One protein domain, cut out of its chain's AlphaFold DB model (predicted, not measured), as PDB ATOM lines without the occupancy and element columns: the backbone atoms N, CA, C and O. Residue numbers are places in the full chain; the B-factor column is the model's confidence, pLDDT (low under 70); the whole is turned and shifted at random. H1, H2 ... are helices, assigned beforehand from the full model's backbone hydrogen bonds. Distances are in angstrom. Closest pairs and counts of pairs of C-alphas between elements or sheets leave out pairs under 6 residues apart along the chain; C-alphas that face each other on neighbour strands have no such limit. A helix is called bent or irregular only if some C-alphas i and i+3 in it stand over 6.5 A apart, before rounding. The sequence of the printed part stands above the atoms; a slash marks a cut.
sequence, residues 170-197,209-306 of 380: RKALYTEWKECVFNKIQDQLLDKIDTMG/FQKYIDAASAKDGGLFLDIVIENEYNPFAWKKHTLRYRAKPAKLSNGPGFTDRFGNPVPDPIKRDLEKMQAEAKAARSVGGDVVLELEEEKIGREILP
ATOM      1  N   ARG A 170     -49.553 -11.007   8.680       92.31
ATOM      2  CA  ARG A 170     -48.236 -10.374   8.843       92.31
ATOM      3  C   ARG A 170     -48.140  -9.043   8.098       92.31
ATOM      4  O   ARG A 170     -47.583  -8.094   8.638       92.31
ATOM      5  N   LYS A 171     -48.679  -8.965   6.877       94.56
ATOM      6  CA  LYS A 171     -48.731  -7.714   6.105       94.56
ATOM      7  C   LYS A 171     -49.593  -6.667   6.808       94.56
ATOM      8  O   LYS A 171     -49.122  -5.550   6.957       94.56
ATOM      9  N   ALA A 172     -50.778  -7.045   7.286       90.06
ATOM     10  CA  ALA A 172     -51.676  -6.156   8.020       90.06
ATOM     11  C   ALA A 172     -51.030  -5.617   9.307       90.06
ATOM     12  O   ALA A 172     -51.064  -4.418   9.563       90.06
ATOM     13  N   LEU A 173     -50.365  -6.486  10.076       88.38
ATOM     14  CA  LEU A 173     -49.638  -6.081  11.281       88.38
ATOM     15  C   LEU A 173     -48.479  -5.137  10.946       88.38
ATOM     16  O   LEU A 173     -48.264  -4.149  11.641       88.38
ATOM     17  N   TYR A 174     -47.744  -5.408   9.864       91.12
ATOM     18  CA  TYR A 174     -46.675  -4.524   9.409       91.12
ATOM     19  C   TYR A 174     -47.202  -3.151   8.978       91.12
ATOM     20  O   TYR A 174     -46.634  -2.140   9.382       91.12
ATOM     21  N   THR A 175     -48.269  -3.096   8.173       92.38
ATOM     22  CA  THR A 175     -48.859  -1.824   7.727       92.38
ATOM     23  C   THR A 175     -49.375  -1.024   8.909       92.38
ATOM     24  O   THR A 175     -49.077   0.158   9.027       92.38
ATOM     25  N   GLU A 176     -50.049  -1.690   9.840       88.12
ATOM     26  CA  GLU A 176     -50.549  -1.064  11.052       88.12
ATOM     27  C   GLU A 176     -49.424  -0.534  11.941       88.12
ATOM     28  O   GLU A 176     -49.448   0.628  12.338       88.12
ATOM     29  N   TRP A 177     -48.400  -1.343  12.221       87.19
ATOM     30  CA  TRP A 177     -47.245  -0.893  12.996       87.19
ATOM     31  C   TRP A 177     -46.537   0.280  12.310       87.19
ATOM     32  O   TRP A 177     -46.157   1.255  12.964       87.19
ATOM     33  N   LYS A 178     -46.403   0.220  10.981       90.81
ATOM     34  CA  LYS A 178     -45.786   1.284  10.194       90.81
ATOM     35  C   LYS A 178     -46.566   2.593  10.323       90.81
ATOM     36  O   LYS A 178     -45.975   3.627  10.615       90.81
ATOM     37  N   GLU A 179     -47.879   2.556  10.137       88.75
ATOM     38  CA  GLU A 179     -48.731   3.748  10.149       88.75
ATOM     39  C   GLU A 179     -48.952   4.298  11.559       88.75
ATOM     40  O   GLU A 179     -48.836   5.502  11.792       88.75
ATOM     41  N   CYS A 180     -49.244   3.423  12.520       83.81
ATOM     42  CA  CYS A 180     -49.594   3.831  13.873       83.81
ATOM     43  C   CYS A 180     -48.381   4.148  14.739       83.81
ATOM     44  O   CYS A 180     -48.484   5.045  15.571       83.81
ATOM     45  N   VAL A 181     -47.252   3.458  14.567       84.62
ATOM     46  CA  VAL A 181     -46.085   3.608  15.449       84.62
ATOM     47  C   VAL A 181     -44.917   4.245  14.713       84.62
ATOM     48  O   VAL A 181     -44.475   5.328  15.098       84.62
ATOM     49  N   PHE A 182     -44.422   3.598  13.655       88.50
ATOM     50  CA  PHE A 182     -43.175   4.002  13.004       88.50
ATOM     51  C   PHE A 182     -43.260   5.406  12.408       88.50
ATOM     52  O   PHE A 182     -42.437   6.251  12.748       88.50
ATOM     53  N   ASN A 183     -44.276   5.679  11.584       90.44
ATOM     54  CA  ASN A 183     -44.456   6.982  10.951       90.44
ATOM     55  C   ASN A 183     -44.601   8.082  12.008       90.44
ATOM     56  O   ASN A 183     -43.943   9.104  11.912       90.44
ATOM     57  N   LYS A 184     -45.350   7.841  13.091       86.81
ATOM     58  CA  LYS A 184     -45.525   8.837  14.159       86.81
ATOM     59  C   LYS A 184     -44.229   9.147  14.910       86.81
ATOM     60  O   LYS A 184     -44.004  10.296  15.288       86.81
ATOM     61  N   ILE A 185     -43.386   8.140  15.154       86.75
ATOM     62  CA  ILE A 185     -42.054   8.342  15.743       86.75
ATOM     63  C   ILE A 185     -41.165   9.092  14.751       86.75
ATOM     64  O   ILE A 185     -40.523  10.072  15.131       86.75
ATOM     65  N   GLN A 186     -41.156   8.660  13.491       90.75
ATOM     66  CA  GLN A 186     -40.360   9.266  12.432       90.75
ATOM     67  C   GLN A 186     -40.730  10.739  12.243       90.75
ATOM     68  O   GLN A 186     -39.843  11.584  12.230       90.75
ATOM     69  N   ASP A 187     -42.019  11.067  12.216       89.56
ATOM     70  CA  ASP A 187     -42.518  12.431  12.089       89.56
ATOM     71  C   ASP A 187     -42.077  13.309  13.260       89.56
ATOM     72  O   ASP A 187     -41.777  14.478  13.052       89.56
ATOM     73  N   GLN A 188     -42.011  12.783  14.490       87.31
ATOM     74  CA  GLN A 188     -41.485  13.535  15.640       87.31
ATOM     75  C   GLN A 188     -39.980  13.773  15.550       87.31
ATOM     76  O   GLN A 188     -39.488  14.786  16.048       87.31
ATOM     77  N   LEU A 189     -39.238  12.819  14.991       88.50
ATOM     78  CA  LEU A 189     -37.799  12.953  14.806       88.50
ATOM     79  C   LEU A 189     -37.492  13.946  13.689       88.50
ATOM     80  O   LEU A 189     -36.653  14.815  13.899       88.50
ATOM     81  N   LEU A 190     -38.207  13.859  12.566       90.56
ATOM     82  CA  LEU A 190     -38.105  14.810  11.461       90.56
ATOM     83  C   LEU A 190     -38.451  16.225  11.927       90.56
ATOM     84  O   LEU A 190     -37.638  17.113  11.739       90.56
ATOM     85  N   ASP A 191     -39.551  16.410  12.667       88.75
ATOM     86  CA  ASP A 191     -39.916  17.721  13.236       88.75
ATOM     87  C   ASP A 191     -38.776  18.316  14.072       88.75
ATOM     88  O   ASP A 191     -38.432  19.487  13.961       88.75
ATOM     89  N   LYS A 192     -38.140  17.483  14.903       86.62
ATOM     90  CA  LYS A 192     -37.010  17.921  15.721       86.62
ATOM     91  C   LYS A 192     -35.786  18.256  14.888       86.62
ATOM     92  O   LYS A 192     -35.132  19.238  15.208       86.62
ATOM     93  N   ILE A 193     -35.475  17.456  13.875       87.75
ATOM     94  CA  ILE A 193     -34.353  17.718  12.971       87.75
ATOM     95  C   ILE A 193     -34.593  19.031  12.220       87.75
ATOM     96  O   ILE A 193     -33.707  19.874  12.217       87.75
ATOM     97  N   ASP A 194     -35.800  19.244  11.699       88.44
ATOM     98  CA  ASP A 194     -36.174  20.446  10.948       88.44
ATOM     99  C   ASP A 194     -36.164  21.707  11.828       88.44
ATOM    100  O   ASP A 194     -35.791  22.786  11.374       88.44
ATOM    101  N   THR A 195     -36.531  21.591  13.111       86.31
ATOM    102  CA  THR A 195     -36.418  22.714  14.065       86.31
ATOM    103  C   THR A 195     -34.985  23.009  14.510       86.31
ATOM    104  O   THR A 195     -34.737  24.076  15.076       86.31
ATOM    105  N   MET A 196     -34.040  22.084  14.312       85.88
ATOM    106  CA  MET A 196     -32.649  22.295  14.704       85.88
ATOM    107  C   MET A 196     -31.911  23.052  13.606       85.88
ATOM    108  O   MET A 196     -31.672  22.534  12.521       85.88
ATOM    109  N   GLY A 197     -31.497  24.280  13.917       88.81
ATOM    110  CA  GLY A 197     -30.679  25.073  13.007       88.81
ATOM    111  C   GLY A 197     -29.320  24.417  12.758       88.81
ATOM    112  O   GLY A 197     -28.655  23.959  13.693       88.81
ATOM    113  N   PHE A 209     -15.883  19.035  20.387       91.56
ATOM    114  CA  PHE A 209     -14.501  18.889  19.926       91.56
ATOM    115  C   PHE A 209     -13.527  19.714  20.761       91.56
ATOM    116  O   PHE A 209     -12.472  19.202  21.124       91.56
ATOM    117  N   GLN A 210     -13.884  20.949  21.110       93.56
ATOM    118  CA  GLN A 210     -13.040  21.807  21.934       93.56
ATOM    119  C   GLN A 210     -12.822  21.184  23.316       93.56
ATOM    120  O   GLN A 210     -11.683  21.011  23.726       93.56
ATOM    121  N   LYS A 211     -13.891  20.698  23.963       89.88
ATOM    122  CA  LYS A 211     -13.801  19.975  25.245       89.88
ATOM    123  C   LYS A 211     -12.883  18.759  25.185       89.88
ATOM    124  O   LYS A 211     -12.213  18.451  26.165       89.88
ATOM    125  N   TYR A 212     -12.873  18.048  24.058       90.06
ATOM    126  CA  TYR A 212     -11.956  16.932  23.851       90.06
ATOM    127  C   TYR A 212     -10.502  17.402  23.721       90.06
ATOM    128  O   TYR A 212      -9.631  16.828  24.365       90.06
ATOM    129  N   ILE A 213     -10.241  18.446  22.927       91.19
ATOM    130  CA  ILE A 213      -8.895  19.012  22.743       91.19
ATOM    131  C   ILE A 213      -8.349  19.551  24.067       91.19
ATOM    132  O   ILE A 213      -7.202  19.265  24.409       91.19
ATOM    133  N   ASP A 214      -9.168  20.278  24.826       90.75
ATOM    134  CA  ASP A 214      -8.788  20.848  26.120       90.75
ATOM    135  C   ASP A 214      -8.420  19.737  27.113       90.75
ATOM    136  O   ASP A 214      -7.365  19.780  27.744       90.75
ATOM    137  N   ALA A 215      -9.244  18.689  27.193       88.38
ATOM    138  CA  ALA A 215      -8.983  17.547  28.059       88.38
ATOM    139  C   ALA A 215      -7.777  16.703  27.604       88.38
ATOM    140  O   ALA A 215      -7.038  16.189  28.441       88.38
ATOM    141  N   ALA A 216      -7.553  16.569  26.293       87.25
ATOM    142  CA  ALA A 216      -6.388  15.873  25.750       87.25
ATOM    143  C   ALA A 216      -5.091  16.650  26.008       87.25
ATOM    144  O   ALA A 216      -4.065  16.039  26.286       87.25
ATOM    145  N   SER A 217      -5.145  17.983  25.953       87.31
ATOM    146  CA  SER A 217      -3.991  18.859  26.194       87.31
ATOM    147  C   SER A 217      -3.639  18.972  27.679       87.31
ATOM    148  O   SER A 217      -2.480  19.174  28.015       87.31
ATOM    149  N   ALA A 218      -4.618  18.827  28.576       87.25
ATOM    150  CA  ALA A 218      -4.405  18.882  30.022       87.25
ATOM    151  C   ALA A 218      -3.719  17.629  30.604       87.25
ATOM    152  O   ALA A 218      -3.303  17.646  31.762       87.25
ATOM    153  N   LYS A 219      -3.622  16.533  29.837       82.62
ATOM    154  CA  LYS A 219      -3.110  15.241  30.307       82.62
ATOM    155  C   LYS A 219      -1.926  14.789  29.459       82.62
ATOM    156  O   LYS A 219      -2.111  14.300  28.349       82.62
ATOM    157  N   ASP A 220      -0.728  14.827  30.039       77.25
ATOM    158  CA  ASP A 220       0.550  14.489  29.380       77.25
ATOM    159  C   ASP A 220       0.673  13.029  28.874       77.25
ATOM    160  O   ASP A 220       1.685  12.650  28.289       77.25
ATOM    161  N   GLY A 221      -0.352  12.193  29.068       79.81
ATOM    162  CA  GLY A 221      -0.420  10.808  28.585       79.81
ATOM    163  C   GLY A 221      -1.574  10.507  27.624       79.81
ATOM    164  O   GLY A 221      -1.729   9.355  27.228       79.81
ATOM    165  N   GLY A 222      -2.390  11.501  27.256       76.31
ATOM    166  CA  GLY A 222      -3.584  11.311  26.427       76.31
ATOM    167  C   GLY A 222      -4.816  10.796  27.190       76.31
ATOM    168  O   GLY A 222      -4.758  10.393  28.355       76.31
ATOM    169  N   LEU A 223      -5.973  10.846  26.524       82.31
ATOM    170  CA  LEU A 223      -7.254  10.366  27.051       82.31
ATOM    171  C   LEU A 223      -7.502   8.920  26.604       82.31
ATOM    172  O   LEU A 223      -7.590   8.647  25.407       82.31
ATOM    173  N   PHE A 224      -7.681   8.013  27.563       83.31
ATOM    174  CA  PHE A 224      -8.040   6.614  27.315       83.31
ATOM    175  C   PHE A 224      -9.506   6.375  27.683       83.31
ATOM    176  O   PHE A 224      -9.974   6.849  28.716       83.31
ATOM    177  N   LEU A 225     -10.235   5.634  26.847       80.06
ATOM    178  CA  LEU A 225     -11.664   5.353  27.054       80.06
ATOM    179  C   LEU A 225     -11.930   4.254  28.095       80.06
ATOM    180  O   LEU A 225     -13.077   4.074  28.501       80.06
ATOM    181  N   ASP A 226     -10.888   3.552  28.538       80.38
ATOM    182  CA  ASP A 226     -10.999   2.418  29.461       80.38
ATOM    183  C   ASP A 226     -11.360   2.856  30.890       80.38
ATOM    184  O   ASP A 226     -11.988   2.106  31.634       80.38
ATOM    185  N   ILE A 227     -10.996   4.086  31.274       77.94
ATOM    186  CA  ILE A 227     -11.299   4.678  32.581       77.94
ATOM    187  C   ILE A 227     -11.863   6.080  32.339       77.94
ATOM    188  O   ILE A 227     -11.125   7.032  32.092       77.94
ATOM    189  N   VAL A 228     -13.190   6.210  32.405       78.81
ATOM    190  CA  VAL A 228     -13.863   7.506  32.264       78.81
ATOM    191  C   VAL A 228     -13.905   8.200  33.622       78.81
ATOM    192  O   VAL A 228     -14.660   7.804  34.506       78.81
ATOM    193  N   ILE A 229     -13.108   9.257  33.775       81.38
ATOM    194  CA  ILE A 229     -13.151  10.141  34.942       81.38
ATOM    195  C   ILE A 229     -14.072  11.313  34.596       81.38
ATOM    196  O   ILE A 229     -13.678  12.238  33.890       81.38
ATOM    197  N   GLU A 230     -15.314  11.274  35.086       78.38
ATOM    198  CA  GLU A 230     -16.361  12.244  34.715       78.38
ATOM    199  C   GLU A 230     -16.002  13.704  35.035       78.38
ATOM    200  O   GLU A 230     -16.487  14.609  34.354       78.38
ATOM    201  N   ASN A 231     -15.139  13.921  36.034       81.00
ATOM    202  CA  ASN A 231     -14.656  15.243  36.435       81.00
ATOM    203  C   ASN A 231     -13.655  15.848  35.436       81.00
ATOM    204  O   ASN A 231     -13.573  17.067  35.340       81.00
ATOM    205  N   GLU A 232     -12.894  15.017  34.717       80.75
ATOM    206  CA  GLU A 232     -11.878  15.466  33.753       80.75
ATOM    207  C   GLU A 232     -12.488  15.622  32.360       80.75
ATOM    208  O   GLU A 232     -12.382  16.669  31.726       80.75
ATOM    209  N   TYR A 233     -13.148  14.570  31.874       84.50
ATOM    210  CA  TYR A 233     -13.756  14.561  30.554       84.50
ATOM    211  C   TYR A 233     -14.806  13.461  30.452       84.50
ATOM    212  O   TYR A 233     -14.547  12.292  30.738       84.50
ATOM    213  N   ASN A 234     -16.000  13.824  29.980       85.44
ATOM    214  CA  ASN A 234     -17.074  12.870  29.739       85.44
ATOM    215  C   ASN A 234     -17.283  12.660  28.224       85.44
ATOM    216  O   ASN A 234     -17.951  13.483  27.585       85.44
ATOM    217  N   PRO A 235     -16.812  11.536  27.645       84.81
ATOM    218  CA  PRO A 235     -16.977  11.237  26.221       84.81
ATOM    219  C   PRO A 235     -18.440  10.998  25.829       84.81
ATOM    220  O   PRO A 235     -18.768  10.957  24.647       84.81
ATOM    221  N   PHE A 236     -19.345  10.851  26.799       86.44
ATOM    222  CA  PHE A 236     -20.774  10.641  26.585       86.44
ATOM    223  C   PHE A 236     -21.611  11.908  26.781       86.44
ATOM    224  O   PHE A 236     -22.841  11.826  26.778       86.44
ATOM    225  N   ALA A 237     -20.990  13.086  26.904       85.06
ATOM    226  CA  ALA A 237     -21.708  14.356  27.026       85.06
ATOM    227  C   ALA A 237     -22.693  14.599  25.864       85.06
ATOM    228  O   ALA A 237     -23.771  15.162  26.069       85.06
ATOM    229  N   TRP A 238     -22.387  14.085  24.668       82.56
ATOM    230  CA  TRP A 238     -23.270  14.144  23.499       82.56
ATOM    231  C   TRP A 238     -24.611  13.420  23.702       82.56
ATOM    232  O   TRP A 238     -25.601  13.805  23.078       82.56
ATOM    233  N   LYS A 239     -24.699  12.438  24.619       84.69
ATOM    234  CA  LYS A 239     -25.952  11.714  24.922       84.69
ATOM    235  C   LYS A 239     -27.061  12.632  25.442       84.69
ATOM    236  O   LYS A 239     -28.244  12.304  25.325       84.69
ATOM    237  N   LYS A 240     -26.702  13.789  26.014       82.12
ATOM    238  CA  LYS A 240     -27.659  14.821  26.449       82.12
ATOM    239  C   LYS A 240     -28.414  15.439  25.269       82.12
ATOM    240  O   LYS A 240     -29.559  15.849  25.427       82.12
ATOM    241  N   HIS A 241     -27.791  15.460  24.093       81.00
ATOM    242  CA  HIS A 241     -28.339  16.037  22.868       81.00
ATOM    243  C   HIS A 241     -28.916  14.986  21.913       81.00
ATOM    244  O   HIS A 241     -29.367  15.339  20.825       81.00
ATOM    245  N   THR A 242     -28.927  13.704  22.296       84.56
ATOM    246  CA  THR A 242     -29.559  12.653  21.495       84.56
ATOM    247  C   THR A 242     -31.048  12.940  21.334       84.56
ATOM    248  O   THR A 242     -31.760  13.193  22.310       84.56
ATOM    249  N   LEU A 243     -31.528  12.869  20.093       83.75
ATOM    250  CA  LEU A 243     -32.938  13.035  19.775       83.75
ATOM    251  C   LEU A 243     -33.752  11.917  20.431       83.75
ATOM    252  O   LEU A 243     -33.602  10.740  20.118       83.75
ATOM    253  N   ARG A 244     -34.622  12.301  21.362       81.62
ATOM    254  CA  ARG A 244     -35.588  11.400  22.002       81.62
ATOM    255  C   ARG A 244     -36.981  11.715  21.484       81.62
ATOM    256  O   ARG A 244     -37.352  12.887  21.455       81.62
ATOM    257  N   TYR A 245     -37.770  10.716  21.118       80.81
ATOM    258  CA  TYR A 245     -39.191  10.923  20.833       80.81
ATOM    259  C   TYR A 245     -39.969  11.167  22.138       80.81
ATOM    260  O   TYR A 245     -39.491  10.868  23.237       80.81
ATOM    261  N   ARG A 246     -41.152  11.783  22.050       70.00
ATOM    262  CA  ARG A 246     -41.964  12.107  23.232       70.00
ATOM    263  C   ARG A 246     -42.811  10.897  23.633       70.00
ATOM    264  O   ARG A 246     -43.935  10.743  23.179       70.00
ATOM    265  N   ALA A 247     -42.304  10.082  24.553       63.53
ATOM    266  CA  ALA A 247     -43.085   9.052  25.249       63.53
ATOM    267  C   ALA A 247     -43.749   9.612  26.521       63.53
ATOM    268  O   ALA A 247     -43.567   9.079  27.613       63.53
ATOM    269  N   LYS A 248     -44.437  10.759  26.423       59.22
ATOM    270  CA  LYS A 248     -45.153  11.297  27.589       59.22
ATOM    271  C   LYS A 248     -46.418  10.467  27.807       59.22
ATOM    272  O   LYS A 248     -47.149  10.320  26.834       59.22
ATOM    273  N   PRO A 249     -46.726  10.026  29.044       54.94
ATOM    274  CA  PRO A 249     -47.999   9.380  29.332       54.94
ATOM    275  C   PRO A 249     -49.123  10.330  28.921       54.94
ATOM    276  O   PRO A 249     -49.173  11.478  29.381       54.94
ATOM    277  N   ALA A 250     -49.981   9.884  28.006       53.22
ATOM    278  CA  ALA A 250     -51.139  10.649  27.579       53.22
ATOM    279  C   ALA A 250     -51.999  10.950  28.814       53.22
ATOM    280  O   ALA A 250     -52.617  10.053  29.370       53.22
ATOM    281  N   LYS A 251     -52.043  12.210  29.264       54.06
ATOM    282  CA  LYS A 251     -52.753  12.604  30.497       54.06
ATOM    283  C   LYS A 251     -54.264  12.308  30.474       54.06
ATOM    284  O   LYS A 251     -54.893  12.399  31.519       54.06
ATOM    285  N   LEU A 252     -54.841  11.980  29.313       52.75
ATOM    286  CA  LEU A 252     -56.260  11.643  29.155       52.75
ATOM    287  C   LEU A 252     -56.565  10.138  29.242       52.75
ATOM    288  O   LEU A 252     -57.721   9.773  29.427       52.75
ATOM    289  N   SER A 253     -55.565   9.263  29.140       47.38
ATOM    290  CA  SER A 253     -55.735   7.827  29.382       47.38
ATOM    291  C   SER A 253     -54.919   7.471  30.612       47.38
ATOM    292  O   SER A 253     -53.728   7.754  30.632       47.38
ATOM    293  N   ASN A 254     -55.524   6.869  31.631       46.09
ATOM    294  CA  ASN A 254     -54.900   6.546  32.923       46.09
ATOM    295  C   ASN A 254     -53.776   5.476  32.844       46.09
ATOM    296  O   ASN A 254     -53.756   4.530  33.625       46.09
ATOM    297  N   GLY A 255     -52.831   5.591  31.910       50.81
ATOM    298  CA  GLY A 255     -51.721   4.666  31.736       50.81
ATOM    299  C   GLY A 255     -50.511   5.273  31.011       50.81
ATOM    300  O   GLY A 255     -50.613   6.320  30.366       50.81
ATOM    301  N   PRO A 256     -49.342   4.612  31.104       50.31
ATOM    302  CA  PRO A 256     -48.140   4.984  30.366       50.31
ATOM    303  C   PRO A 256     -48.352   4.699  28.872       50.31
ATOM    304  O   PRO A 256     -48.243   3.560  28.430       50.31
ATOM    305  N   GLY A 257     -48.728   5.724  28.110       56.25
ATOM    306  CA  GLY A 257     -48.914   5.655  26.657       56.25
ATOM    307  C   GLY A 257     -47.970   6.597  25.914       56.25
ATOM    308  O   GLY A 257     -47.548   7.607  26.465       56.25
ATOM    309  N   PHE A 258     -47.637   6.263  24.669       69.19
ATOM    310  CA  PHE A 258     -46.921   7.127  23.723       69.19
ATOM    311  C   PHE A 258     -47.908   8.144  23.113       69.19
ATOM    312  O   PHE A 258     -49.080   7.822  22.950       69.19
ATOM    313  N   THR A 259     -47.478   9.370  22.790       70.88
ATOM    314  CA  THR A 259     -48.329  10.395  22.144       70.88
ATOM    315  C   THR A 259     -47.746  10.826  20.807       70.88
ATOM    316  O   THR A 259     -46.525  10.868  20.673       70.88
ATOM    317  N   ASP A 260     -48.591  11.190  19.843       73.19
ATOM    318  CA  ASP A 260     -48.183  11.694  18.529       73.19
ATOM    319  C   ASP A 260     -47.718  13.167  18.576       73.19
ATOM    320  O   ASP A 260     -47.632  13.777  19.646       73.19
ATOM    321  N   ARG A 261     -47.394  13.747  17.408       72.12
ATOM    322  CA  ARG A 261     -46.981  15.160  17.283       72.12
ATOM    323  C   ARG A 261     -48.033  16.132  17.842       72.12
ATOM    324  O   ARG A 261     -47.666  17.159  18.407       72.12
ATOM    325  N   PHE A 262     -49.314  15.792  17.728       73.88
ATOM    326  CA  PHE A 262     -50.450  16.605  18.165       73.88
ATOM    327  C   PHE A 262     -50.872  16.322  19.617       73.88
ATOM    328  O   PHE A 262     -51.758  16.989  20.143       73.88
ATOM    329  N   GLY A 263     -50.219  15.369  20.290       71.81
ATOM    330  CA  GLY A 263     -50.538  14.974  21.659       71.81
ATOM    331  C   GLY A 263     -51.639  13.919  21.771       71.81
ATOM    332  O   GLY A 263     -52.064  13.623  22.889       71.81
ATOM    333  N   ASN A 264     -52.080  13.319  20.664       75.31
ATOM    334  CA  ASN A 264     -53.041  12.220  20.704       75.31
ATOM    335  C   ASN A 264     -52.352  10.934  21.174       75.31
ATOM    336  O   ASN A 264     -51.206  10.682  20.786       75.31
ATOM    337  N   PRO A 265     -53.027  10.086  21.968       72.81
ATOM    338  CA  PRO A 265     -52.483   8.796  22.364       72.81
ATOM    339  C   PRO A 265     -52.236   7.921  21.131       72.81
ATOM    340  O   PRO A 265     -53.093   7.757  20.263       72.81
ATOM    341  N   VAL A 266     -51.039   7.355  21.056       73.50
ATOM    342  CA  VAL A 266     -50.668   6.351  20.070       73.50
ATOM    343  C   VAL A 266     -50.867   4.987  20.716       73.50
ATOM    344  O   VAL A 266     -50.217   4.704  21.727       73.50
ATOM    345  N   PRO A 267     -51.766   4.151  20.177       69.75
ATOM    346  CA  PRO A 267     -51.982   2.822  20.714       69.75
ATOM    347  C   PRO A 267     -50.710   1.989  20.546       69.75
ATOM    348  O   PRO A 267     -50.124   1.940  19.466       69.75
ATOM    349  N   ASP A 268     -50.283   1.349  21.632       71.00
ATOM    350  CA  ASP A 268     -49.192   0.381  21.605       71.00
ATOM    351  C   ASP A 268     -49.739  -0.945  21.046       71.00
ATOM    352  O   ASP A 268     -50.627  -1.540  21.668       71.00
ATOM    353  N   PRO A 269     -49.259  -1.411  19.879       68.00
ATOM    354  CA  PRO A 269     -49.784  -2.610  19.239       68.00
ATOM    355  C   PRO A 269     -49.554  -3.865  20.084       68.00
ATOM    356  O   PRO A 269     -50.418  -4.734  20.104       68.00
ATOM    357  N   ILE A 270     -48.449  -3.944  20.837       70.75
ATOM    358  CA  ILE A 270     -48.167  -5.096  21.706       70.75
ATOM    359  C   ILE A 270     -49.158  -5.109  22.863       70.75
ATOM    360  O   ILE A 270     -49.782  -6.129  23.145       70.75
ATOM    361  N   LYS A 271     -49.345  -3.957  23.511       75.75
ATOM    362  CA  LYS A 271     -50.304  -3.825  24.608       75.75
ATOM    363  C   LYS A 271     -51.727  -4.126  24.149       75.75
ATOM    364  O   LYS A 271     -52.443  -4.841  24.840       75.75
ATOM    365  N   ARG A 272     -52.121  -3.642  22.972       77.38
ATOM    366  CA  ARG A 272     -53.433  -3.927  22.391       77.38
ATOM    367  C   ARG A 272     -53.625  -5.417  22.116       77.38
ATOM    368  O   ARG A 272     -54.692  -5.947  22.406       77.38
ATOM    369  N   ASP A 273     -52.623  -6.087  21.556       75.69
ATOM    370  CA  ASP A 273     -52.706  -7.520  21.270       75.69
ATOM    371  C   ASP A 273     -52.788  -8.342  22.568       75.69
ATOM    372  O   ASP A 273     -53.566  -9.294  22.642       75.69
ATOM    373  N   LEU A 274     -52.073  -7.928  23.620       77.75
ATOM    374  CA  LEU A 274     -52.184  -8.512  24.962       77.75
ATOM    375  C   LEU A 274     -53.571  -8.282  25.579       77.75
ATOM    376  O   LEU A 274     -54.182  -9.226  26.070       77.75
ATOM    377  N   GLU A 275     -54.095  -7.056  25.521       82.06
ATOM    378  CA  GLU A 275     -55.441  -6.721  26.004       82.06
ATOM    379  C   GLU A 275     -56.519  -7.492  25.234       82.06
ATOM    380  O   GLU A 275     -57.478  -7.984  25.828       82.06
ATOM    381  N   LYS A 276     -56.338  -7.666  23.921       84.69
ATOM    382  CA  LYS A 276     -57.212  -8.487  23.083       84.69
ATOM    383  C   LYS A 276     -57.160  -9.955  23.495       84.69
ATOM    384  O   LYS A 276     -58.216 -10.549  23.682       84.69
ATOM    385  N   MET A 277     -55.971 -10.528  23.694       80.56
ATOM    386  CA  MET A 277     -55.831 -11.902  24.194       80.56
ATOM    387  C   MET A 277     -56.484 -12.080  25.567       80.56
ATOM    388  O   MET A 277     -57.169 -13.072  25.795       80.56
ATOM    389  N   GLN A 278     -56.313 -11.117  26.474       81.88
ATOM    390  CA  GLN A 278     -56.956 -11.136  27.788       81.88
ATOM    391  C   GLN A 278     -58.484 -11.049  27.674       81.88
ATOM    392  O   GLN A 278     -59.195 -11.783  28.361       81.88
ATOM    393  N   ALA A 279     -59.003 -10.195  26.789       84.94
ATOM    394  CA  ALA A 279     -60.433 -10.068  26.539       84.94
ATOM    395  C   ALA A 279     -61.026 -11.344  25.920       84.94
ATOM    396  O   ALA A 279     -62.080 -11.799  26.361       84.94
ATOM    397  N   GLU A 280     -60.338 -11.953  24.951       83.94
ATOM    398  CA  GLU A 280     -60.727 -13.228  24.339       83.94
ATOM    399  C   GLU A 280     -60.689 -14.373  25.358       83.94
ATOM    400  O   GLU A 280     -61.644 -15.141  25.446       83.94
ATOM    401  N   ALA A 281     -59.648 -14.447  26.194       80.31
ATOM    402  CA  ALA A 281     -59.553 -15.428  27.275       80.31
ATOM    403  C   ALA A 281     -60.692 -15.263  28.295       80.31
ATOM    404  O   ALA A 281     -61.316 -16.242  28.710       80.31
ATOM    405  N   LYS A 282     -61.022 -14.020  28.665       82.75
ATOM    406  CA  LYS A 282     -62.146 -13.716  29.558       82.75
ATOM    407  C   LYS A 282     -63.495 -14.081  28.929       82.75
ATOM    408  O   LYS A 282     -64.347 -14.651  29.609       82.75
ATOM    409  N   ALA A 283     -63.680 -13.795  27.641       84.69
ATOM    410  CA  ALA A 283     -64.882 -14.167  26.903       84.69
ATOM    411  C   ALA A 283     -65.031 -15.695  26.805       84.69
ATOM    412  O   ALA A 283     -66.110 -16.214  27.083       84.69
ATOM    413  N   ALA A 284     -63.950 -16.425  26.519       80.12
ATOM    414  CA  ALA A 284     -63.951 -17.886  26.477       80.12
ATOM    415  C   ALA A 284     -64.352 -18.503  27.831       80.12
ATOM    416  O   ALA A 284     -65.195 -19.401  27.865       80.12
ATOM    417  N   ARG A 285     -63.843 -17.957  28.949       77.62
ATOM    418  CA  ARG A 285     -64.255 -18.367  30.306       77.62
ATOM    419  C   ARG A 285     -65.751 -18.138  30.552       77.62
ATOM    420  O   ARG A 285     -66.408 -18.982  31.150       77.62
ATOM    421  N   SER A 286     -66.310 -17.026  30.068       78.69
ATOM    422  CA  SER A 286     -67.735 -16.703  30.269       78.69
ATOM    423  C   SER A 286     -68.706 -17.635  29.531       78.69
ATOM    424  O   SER A 286     -69.855 -17.765  29.944       78.69
ATOM    425  N   VAL A 287     -68.247 -18.315  28.474       80.50
ATOM    426  CA  VAL A 287     -69.052 -19.246  27.661       80.50
ATOM    427  C   VAL A 287     -68.964 -20.692  28.189       80.50
ATOM    428  O   VAL A 287     -69.554 -21.603  27.617       80.50
ATOM    429  N   GLY A 288     -68.277 -20.926  29.314       66.25
ATOM    430  CA  GLY A 288     -68.178 -22.256  29.931       66.25
ATOM    431  C   GLY A 288     -67.176 -23.189  29.247       66.25
ATOM    432  O   GLY A 288     -67.242 -24.402  29.429       66.25
ATOM    433  N   GLY A 289     -66.250 -22.640  28.453       59.84
ATOM    434  CA  GLY A 289     -65.116 -23.394  27.938       59.84
ATOM    435  C   GLY A 289     -64.101 -23.639  29.050       59.84
ATOM    436  O   GLY A 289     -63.388 -22.717  29.438       59.84
ATOM    437  N   ASP A 290     -64.008 -24.880  29.521       47.38
ATOM    438  CA  ASP A 290     -63.008 -25.371  30.486       47.38
ATOM    439  C   ASP A 290     -61.608 -25.504  29.842       47.38
ATOM    440  O   ASP A 290     -60.878 -26.478  30.019       47.38
ATOM    441  N   VAL A 291     -61.237 -24.538  28.994       50.94
ATOM    442  CA  VAL A 291     -59.882 -24.417  28.463       50.94
ATOM    443  C   VAL A 291     -59.088 -23.639  29.497       50.94
ATOM    444  O   VAL A 291     -59.093 -22.407  29.530       50.94
ATOM    445  N   VAL A 292     -58.403 -24.398  30.348       45.19
ATOM    446  CA  VAL A 292     -57.382 -23.940  31.291       45.19
ATOM    447  C   VAL A 292     -56.167 -23.435  30.497       45.19
ATOM    448  O   VAL A 292     -55.105 -24.044  30.463       45.19
ATOM    449  N   LEU A 293     -56.317 -22.309  29.801       46.75
ATOM    450  CA  LEU A 293     -55.203 -21.384  29.651       46.75
ATOM    451  C   LEU A 293     -55.188 -20.585  30.955       46.75
ATOM    452  O   LEU A 293     -55.867 -19.560  31.094       46.75
ATOM    453  N   GLU A 294     -54.449 -21.110  31.932       46.25
ATOM    454  CA  GLU A 294     -53.933 -20.384  33.097       46.25
ATOM    455  C   GLU A 294     -52.993 -19.269  32.607       46.25
ATOM    456  O   GLU A 294     -51.799 -19.234  32.864       46.25
ATOM    457  N   LEU A 295     -53.543 -18.303  31.875       48.66
ATOM    458  CA  LEU A 295     -53.147 -16.924  32.069       48.66
ATOM    459  C   LEU A 295     -53.840 -16.529  33.370       48.66
ATOM    460  O   LEU A 295     -54.950 -15.982  33.379       48.66
ATOM    461  N   GLU A 296     -53.248 -16.948  34.484       48.06
ATOM    462  CA  GLU A 296     -53.471 -16.252  35.736       48.06
ATOM    463  C   GLU A 296     -53.200 -14.766  35.473       48.06
ATOM    464  O   GLU A 296     -52.350 -14.401  34.657       48.06
ATOM    465  N   GLU A 297     -53.908 -13.884  36.171       49.06
ATOM    466  CA  GLU A 297     -53.563 -12.460  36.253       49.06
ATOM    467  C   GLU A 297     -52.226 -12.257  36.999       49.06
ATOM    468  O   GLU A 297     -52.029 -11.282  37.728       49.06
ATOM    469  N   GLU A 298     -51.280 -13.184  36.840       48.72
ATOM    470  CA  GLU A 298     -49.891 -12.935  37.117       48.72
ATOM    471  C   GLU A 298     -49.528 -11.682  36.339       48.72
ATOM    472  O   GLU A 298     -49.743 -11.558  35.133       48.72
ATOM    473  N   LYS A 299     -49.033 -10.688  37.068       49.28
ATOM    474  CA  LYS A 299     -48.478  -9.471  36.497       49.28
ATOM    475  C   LYS A 299     -47.327  -9.897  35.585       49.28
ATOM    476  O   LYS A 299     -46.199 -10.041  36.057       49.28
ATOM    477  N   ILE A 300     -47.635 -10.129  34.309       45.03
ATOM    478  CA  ILE A 300     -46.686 -10.455  33.248       45.03
ATOM    479  C   ILE A 300     -45.659  -9.323  33.255       45.03
ATOM    480  O   ILE A 300     -45.957  -8.182  32.904       45.03
ATOM    481  N   GLY A 301     -44.487  -9.624  33.811       46.34
ATOM    482  CA  GLY A 301     -43.488  -8.633  34.204       46.34
ATOM    483  C   GLY A 301     -42.628  -9.027  35.408       46.34
ATOM    484  O   GLY A 301     -41.590  -8.407  35.613       46.34
ATOM    485  N   ARG A 302     -42.992 -10.054  36.193       49.22
ATOM    486  CA  ARG A 302     -42.187 -10.494  37.354       49.22
ATOM    487  C   ARG A 302     -41.006 -11.422  37.047       49.22
ATOM    488  O   ARG A 302     -40.321 -11.813  37.980       49.22
ATOM    489  N   GLU A 303     -40.710 -11.732  35.787       52.56
ATOM    490  CA  GLU A 303     -39.444 -12.405  35.435       52.56
ATOM    491  C   GLU A 303     -38.262 -11.430  35.355       52.56
ATOM    492  O   GLU A 303     -37.101 -11.829  35.436       52.56
ATOM    493  N   ILE A 304     -38.546 -10.132  35.215       55.47
ATOM    494  CA  ILE A 304     -37.528  -9.099  35.073       55.47
ATOM    495  C   ILE A 304     -37.477  -8.316  36.378       55.47
ATOM    496  O   ILE A 304     -38.469  -7.756  36.844       55.47
ATOM    497  N   LEU A 305     -36.290  -8.269  36.977       57.91
ATOM    498  CA  LEU A 305     -36.022  -7.427  38.131       57.91
ATOM    499  C   LEU A 305     -36.433  -5.969  37.806       57.91
ATOM    500  O   LEU A 305     -36.105  -5.489  36.720       57.91
ATOM    501  N   PRO A 306     -37.139  -5.243  38.694       64.69
ATOM    502  CA  PRO A 306     -37.484  -3.841  38.455       64.69
ATOM    503  C   PRO A 306     -36.247  -3.013  38.077       64.69
ATOM    504  O   PRO A 306     -35.196  -3.196  38.692       64.69
TER     505      PRO A 306
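This is residues 170 to 197 and 209 to 306 of the 380 residues of the protein "Hypothetical protein" of Guillardia theta (UniProt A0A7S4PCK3). This is a long, open rod with no packed core, its helices strung out along it: H2 near one end, H4 near the other, short H3 and bent H1 between them. Long unnamed stretches join H2 to H3 and H3 to H4, and after H4 the last stretch, residues 287 to 306, folds back, with residues 298 to 306 sticking out. The printed part has 126 residues with four named helices, in the order H1, H2, H3, H4, and no named strand; the class is all helix, though the helices hold 58 residues, under half. The whole is extended, with a radius of gyration of the C-alphas of 23.5 A, spanning 78 by 36 by 31 A.

H1, residues 170 to 195, begins at C-alpha 170 (-48.236, -10.374, 8.843). By its hydrogen bonds it was assigned as one helix, but it is bent: C-alphas 180 and 183 are 6.7 A apart. Its arms are H1a, residues 170 to 180, 15.1 A long, and H1b, residues 183 to 195, 17.9 A. H2 is residues 209 to 217, and H3 residues 237 to 241. H4, residues 269 to 286, 25.3 A, ends at C-alpha 286 (-67.735, -16.703, 30.269).

H1a and H1b are near each other, at a shallow tilt of 34 degrees, only just short of steep. H1a and H4 are close but not clearly touching; their closest C-alphas, those of Trp 177 and Pro 269, are 7.0 A apart. They run opposite ways at a steep tilt of 60 degrees. H2 and H3 are apart. Residues 258 to 259 pair antiparallel with 265 to 266. Every O i to N i+4 pair is within hydrogen-bond range in H1a, H1b, H2 and H4; H3 has 0 of 1, but 2 of 2 O i to N i+3 pairs.

The C-alphas farthest apart, of Asp 220 and Gly 288, are 77.9 A apart. Residues 198 to 208 are not printed; C-alphas 197 and 209 are 18.7 A apart across the cut. The links H2 to H3 and H3 to H4 are long. Mean pLDDT of the printed part is 75.6, with residues 247 to 258, 267, 269 and 288 to 306 under 70.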